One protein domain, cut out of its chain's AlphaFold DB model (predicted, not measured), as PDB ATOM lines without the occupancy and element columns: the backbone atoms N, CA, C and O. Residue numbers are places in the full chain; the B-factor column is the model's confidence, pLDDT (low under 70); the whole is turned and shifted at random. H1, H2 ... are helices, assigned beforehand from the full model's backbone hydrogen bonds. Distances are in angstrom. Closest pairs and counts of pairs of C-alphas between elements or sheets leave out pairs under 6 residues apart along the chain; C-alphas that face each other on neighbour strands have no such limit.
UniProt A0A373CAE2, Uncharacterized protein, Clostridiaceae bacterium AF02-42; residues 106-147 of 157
ATOM      1  N   MET A 106      -2.113 -34.387 -22.493       86.12
ATOM      2  CA  MET A 106      -3.200 -34.475 -23.473       86.12
ATOM      3  C   MET A 106      -4.451 -35.123 -22.870       86.12
ATOM      4  O   MET A 106      -4.366 -36.046 -22.063       86.12
ATOM      5  N   GLY A 107      -5.631 -34.661 -23.290       85.00
ATOM      6  CA  GLY A 107      -6.902 -35.339 -23.016       85.00
ATOM      7  C   GLY A 107      -7.234 -36.392 -24.081       85.00
ATOM      8  O   GLY A 107      -6.755 -36.299 -25.211       85.00
ATOM      9  N   CYS A 108      -8.089 -37.365 -23.743       81.31
ATOM     10  CA  CYS A 108      -8.541 -38.393 -24.692       81.31
ATOM     11  C   CYS A 108      -9.196 -37.809 -25.950       81.31
ATOM     12  O   CYS A 108      -8.951 -38.317 -27.037       81.31
ATOM     13  N   GLU A 109      -9.989 -36.740 -25.819       83.12
ATOM     14  CA  GLU A 109     -10.643 -36.084 -26.962       83.12
ATOM     15  C   GLU A 109      -9.617 -35.508 -27.940       83.12
ATOM     16  O   GLU A 109      -9.644 -35.841 -29.121       83.12
ATOM     17  N   ALA A 110      -8.647 -34.742 -27.432       84.75
ATOM     18  CA  ALA A 110      -7.573 -34.177 -28.247       84.75
ATOM     19  C   ALA A 110      -6.728 -35.270 -28.926       84.75
ATOM     20  O   ALA A 110      -6.349 -35.140 -30.088       84.75
ATOM     21  N   ALA A 111      -6.453 -36.373 -28.222       84.25
ATOM     22  CA  ALA A 111      -5.729 -37.504 -28.797       84.25
ATOM     23  C   ALA A 111      -6.536 -38.220 -29.895       84.25
ATOM     24  O   ALA A 111      -5.973 -38.595 -30.924       84.25
ATOM     25  N   ALA A 112      -7.844 -38.400 -29.698       85.81
ATOM     26  CA  ALA A 112      -8.728 -39.000 -30.691       85.81
ATOM     27  C   ALA A 112      -8.862 -38.117 -31.942       85.81
ATOM     28  O   ALA A 112      -8.776 -38.623 -33.059       85.81
ATOM     29  N   GLU A 113      -9.006 -36.802 -31.764       87.50
ATOM     30  CA  GLU A 113      -9.052 -35.830 -32.858       87.50
ATOM     31  C   GLU A 113      -7.749 -35.845 -33.666       87.50
ATOM     32  O   GLU A 113      -7.782 -36.019 -34.884       87.50
ATOM     33  N   ALA A 114      -6.594 -35.811 -32.994       85.81
ATOM     34  CA  ALA A 114      -5.292 -35.905 -33.652       85.81
ATOM     35  C   ALA A 114      -5.120 -37.214 -34.448       85.81
ATOM     36  O   ALA A 114      -4.549 -37.215 -35.542       85.81
ATOM     37  N   LEU A 115      -5.630 -38.342 -33.936       86.69
ATOM     38  CA  LEU A 115      -5.619 -39.620 -34.655       86.69
ATOM     39  C   LEU A 115      -6.535 -39.608 -35.887       86.69
ATOM     40  O   LEU A 115      -6.160 -40.161 -36.924       86.69
ATOM     41  N   LEU A 116      -7.708 -38.975 -35.803       88.31
ATOM     42  CA  LEU A 116      -8.614 -38.815 -36.944       88.31
ATOM     43  C   LEU A 116      -7.993 -37.926 -38.025       88.31
ATOM     44  O   LEU A 116      -8.027 -38.287 -39.204       88.31
ATOM     45  N   GLU A 117      -7.366 -36.813 -37.639       89.94
ATOM     46  CA  GLU A 117      -6.641 -35.942 -38.564       89.94
ATOM     47  C   GLU A 117      -5.480 -36.671 -39.245       89.94
ATOM     48  O   GLU A 117      -5.331 -36.594 -40.469       89.94
ATOM     49  N   LEU A 118      -4.692 -37.434 -38.479       87.69
ATOM     50  CA  LEU A 118      -3.608 -38.252 -39.017       87.69
ATOM     51  C   LEU A 118      -4.142 -39.298 -40.004       87.69
ATOM     52  O   LEU A 118      -3.600 -39.428 -41.100       87.69
ATOM     53  N   SER A 119      -5.212 -40.009 -39.648       84.62
ATOM     54  CA  SER A 119      -5.859 -40.999 -40.518       84.62
ATOM     55  C   SER A 119      -6.334 -40.369 -41.830       84.62
ATOM     56  O   SER A 119      -6.021 -40.864 -42.915       84.62
ATOM     57  N   ALA A 120      -7.002 -39.215 -41.754       87.81
ATOM     58  CA  ALA A 120      -7.454 -38.478 -42.928       87.81
ATOM     59  C   ALA A 120      -6.282 -37.990 -43.798       87.81
ATOM     60  O   ALA A 120      -6.348 -38.046 -45.029       87.81
ATOM     61  N   ALA A 121      -5.193 -37.525 -43.181       84.88
ATOM     62  CA  ALA A 121      -3.986 -37.115 -43.892       84.88
ATOM     63  C   ALA A 121      -3.310 -38.301 -44.599       84.88
ATOM     64  O   ALA A 121      -2.944 -38.180 -45.769       84.88
ATOM     65  N   VAL A 122      -3.200 -39.454 -43.931       82.25
ATOM     66  CA  VAL A 122      -2.670 -40.695 -44.519       82.25
ATOM     67  C   VAL A 122      -3.548 -41.158 -45.681       82.25
ATOM     68  O   VAL A 122      -3.012 -41.452 -46.747       82.25
ATOM     69  N   GLY A 123      -4.876 -41.141 -45.530       80.75
ATOM     70  CA  GLY A 123      -5.819 -41.450 -46.611       80.75
ATOM     71  C   GLY A 123      -5.579 -40.587 -47.853       80.75
ATOM     72  O   GLY A 123      -5.379 -41.112 -48.943       80.75
ATOM     73  N   LYS A 124      -5.432 -39.265 -47.683       81.19
ATOM     74  CA  LYS A 124      -5.102 -38.340 -48.787       81.19
ATOM     75  C   LYS A 124      -3.751 -38.619 -49.451       81.19
ATOM     76  O   LYS A 124      -3.572 -38.270 -50.616       81.19
ATOM     77  N   VAL A 125      -2.773 -39.161 -48.724       77.56
ATOM     78  CA  VAL A 125      -1.478 -39.561 -49.301       77.56
ATOM     79  C   VAL A 125      -1.619 -40.871 -50.075       77.56
ATOM     80  O   VAL A 125      -1.057 -40.984 -51.160       77.56
ATOM     81  N   MET A 126      -2.387 -41.822 -49.548       73.19
ATOM     82  CA  MET A 126      -2.634 -43.129 -50.163       73.19
ATOM     83  C   MET A 126      -3.496 -43.037 -51.430       73.19
ATOM     84  O   MET A 126      -3.241 -43.764 -52.386       73.19
ATOM     85  N   ASP A 127      -4.464 -42.118 -51.466       76.00
ATOM     86  CA  ASP A 127      -5.353 -41.905 -52.617       76.00
ATOM     87  C   ASP A 127      -4.681 -41.161 -53.776       76.00
ATOM     88  O   ASP A 127      -5.188 -41.153 -54.901       76.00
ATOM     89  N   LYS A 128      -3.528 -40.523 -53.538       76.06
ATOM     90  CA  LYS A 128      -2.776 -39.903 -54.627       76.06
ATOM     91  C   LYS A 128      -2.186 -41.007 -55.503       76.06
ATOM     92  O   LYS A 128      -1.385 -41.803 -55.010       76.06
ATOM     93  N   PRO A 129      -2.515 -41.047 -56.808       74.38
ATOM     94  CA  PRO A 129      -1.887 -41.996 -57.708       74.38
ATOM     95  C   PRO A 129      -0.378 -41.771 -57.673       74.38
ATOM     96  O   PRO A 129       0.114 -40.673 -57.934       74.38
ATOM     97  N   ILE A 130       0.354 -42.820 -57.307       77.94
ATOM     98  CA  ILE A 130       1.804 -42.749 -57.184       77.94
ATOM     99  C   ILE A 130       2.390 -42.590 -58.588       77.94
ATOM    100  O   ILE A 130       2.376 -43.539 -59.382       77.94
ATOM    101  N   ASP A 131       2.946 -41.416 -58.893       83.94
ATOM    102  CA  ASP A 131       3.739 -41.248 -60.105       83.94
ATOM    103  C   ASP A 131       5.109 -41.910 -59.918       83.94
ATOM    104  O   ASP A 131       6.065 -41.359 -59.366       83.94
ATOM    105  N   TYR A 132       5.222 -43.134 -60.428       79.31
ATOM    106  CA  TYR A 132       6.454 -43.917 -60.427       79.31
ATOM    107  C   TYR A 132       7.611 -43.231 -61.180       79.31
ATOM    108  O   TYR A 132       8.757 -43.667 -61.060       79.31
ATOM    109  N   ARG A 133       7.357 -42.163 -61.951       78.94
ATOM    110  CA  ARG A 133       8.396 -41.345 -62.592       78.94
ATOM    111  C   ARG A 133       9.117 -40.423 -61.610       78.94
ATOM    112  O   ARG A 133      10.242 -40.017 -61.914       78.94
ATOM    113  N   GLU A 134       8.505 -40.105 -60.479       83.81
ATOM    114  CA  GLU A 134       9.080 -39.239 -59.444       83.81
ATOM    115  C   GLU A 134       9.759 -40.044 -58.328       83.81
ATOM    116  O   GLU A 134      10.571 -39.517 -57.572       83.81
ATOM    117  N   MET A 135       9.480 -41.349 -58.251       86.12
ATOM    118  CA  MET A 135       9.997 -42.207 -57.191       86.12
ATOM    119  C   MET A 135      11.487 -42.563 -57.381       86.12
ATOM    120  O   MET A 135      11.936 -42.844 -58.499       86.12
ATOM    121  N   PRO A 136      12.280 -42.617 -56.295       89.69
ATOM    122  CA  PRO A 136      13.696 -42.964 -56.361       89.69
ATOM    123  C   PRO A 136      13.908 -44.455 -56.666       89.69
ATOM    124  O   PRO A 136      13.083 -45.307 -56.341       89.69
ATOM    125  N   ASN A 137      15.079 -44.803 -57.213       90.06
ATOM    126  CA  ASN A 137      15.408 -46.188 -57.580       90.06
ATOM    127  C   ASN A 137      15.279 -47.193 -56.419       90.06
ATOM    128  O   ASN A 137      14.893 -48.332 -56.664       90.06
ATOM    129  N   ASN A 138      15.572 -46.793 -55.174       91.38
ATOM    130  CA  ASN A 138      15.390 -47.670 -54.011       91.38
ATOM    131  C   ASN A 138      13.915 -48.016 -53.783       91.38
ATOM    132  O   ASN A 138      13.593 -49.179 -53.570       91.38
ATOM    133  N   TRP A 139      13.024 -47.028 -53.885       91.38
ATOM    134  CA  TRP A 139      11.585 -47.250 -53.786       91.38
ATOM    135  C   TRP A 139      11.099 -48.146 -54.933       91.38
ATOM    136  O   TRP A 139      10.477 -49.175 -54.692       91.38
ATOM    137  N   LEU A 140      11.493 -47.846 -56.177       90.94
ATOM    138  CA  LEU A 140      11.141 -48.668 -57.345       90.94
ATOM    139  C   LEU A 140      11.565 -50.134 -57.166       90.94
ATOM    140  O   LEU A 140      10.794 -51.039 -57.479       90.94
ATOM    141  N   LYS A 141      12.758 -50.368 -56.600       89.44
ATOM    142  CA  LYS A 141      13.267 -51.705 -56.280       89.44
ATOM    143  C   LYS A 141      12.404 -52.426 -55.238       89.44
ATOM    144  O   LYS A 141      12.062 -53.581 -55.463       89.44
ATOM    145  N   MET A 142      12.053 -51.768 -54.128       93.06
ATOM    146  CA  MET A 142      11.226 -52.371 -53.066       93.06
ATOM    147  C   MET A 142       9.811 -52.719 -53.544       93.06
ATOM    148  O   MET A 142       9.225 -53.693 -53.087       93.06
ATOM    149  N   HIS A 143       9.279 -51.955 -54.501       87.25
ATOM    150  CA  HIS A 143       7.921 -52.123 -55.022       87.25
ATOM    151  C   HIS A 143       7.855 -52.875 -56.364       87.25
ATOM    152  O   HIS A 143       6.847 -52.796 -57.067       87.25
ATOM    153  N   HIS A 144       8.912 -53.613 -56.731       89.62
ATOM    154  CA  HIS A 144       8.977 -54.443 -57.946       89.62
ATOM    155  C   HIS A 144       8.673 -53.677 -59.248       89.62
ATOM    156  O   HIS A 144       8.074 -54.207 -60.185       89.62
ATOM    157  N   LYS A 145       9.084 -52.406 -59.321       87.38
ATOM    158  CA  LYS A 145       8.967 -51.564 -60.517       87.38
ATOM    159  C   LYS A 145      10.315 -51.455 -61.251       87.38
ATOM    160  O   LYS A 145      11.371 -51.559 -60.624       87.38
ATOM    161  N   PRO A 146      10.319 -51.217 -62.578       86.75
ATOM    162  CA  PRO A 146      11.558 -51.046 -63.337       86.75
ATOM    163  C   PRO A 146      12.397 -49.862 -62.828       86.75
ATOM    164  O   PRO A 146      11.923 -48.731 -62.776       86.75
ATOM    165  N   MET A 147      13.665 -50.109 -62.485       88.81
ATOM    166  CA  MET A 147      14.596 -49.062 -62.046       88.81
ATOM    167  C   MET A 147      15.117 -48.234 -63.225       88.81
ATOM    168  O   MET A 147      15.410 -48.765 -64.300       88.81
TER     169      MET A 147
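AT A GLANCE: This is residues 106 to 147 of the 157 residues of an uncharacterized protein of Clostridiaceae bacterium AF02-42 (UniProt A0A373CAE2). One long helix, H1, sticks out as a free arm, and beyond its last residue, Met 126, a short link leads to a small head that holds the short helix H2. The arm, residues 106 to 131, makes most of the length, and the two helices have no contact. The printed part has 42 residues with two named helices, H1 then H2, and no named strand; the class is all helix. It is extended, with a radius of gyration of the C-alphas of 15.9 A and spans of 47 by 17 by 13 A.

HOW THE PARTS SIT: Start with H1, residues 108 to 126, which lies within the stretch 106 to 131 that stands free. Go on through a short link of 10 residues to H2, residues 137 to 142; H1 and H2 are apart. In both helices each O i to N i+4 pair is within hydrogen-bond range.

IN THESE COORDINATES: Find C-alpha 108 at (-8.541, -38.393, -24.692); from there H1 runs 26.6 A to C-alpha 126 at (-2.634, -43.129, -50.163). H2 ends at C-alpha 142, (11.226, -52.371, -53.066).

THE WHOLE: Look at Gly 107 and Pro 146: their C-alphas, the two farthest apart, are 47.0 A apart. The printed part has no cut and no long link. Its mean pLDDT is 84.8, and no printed residue is under 70.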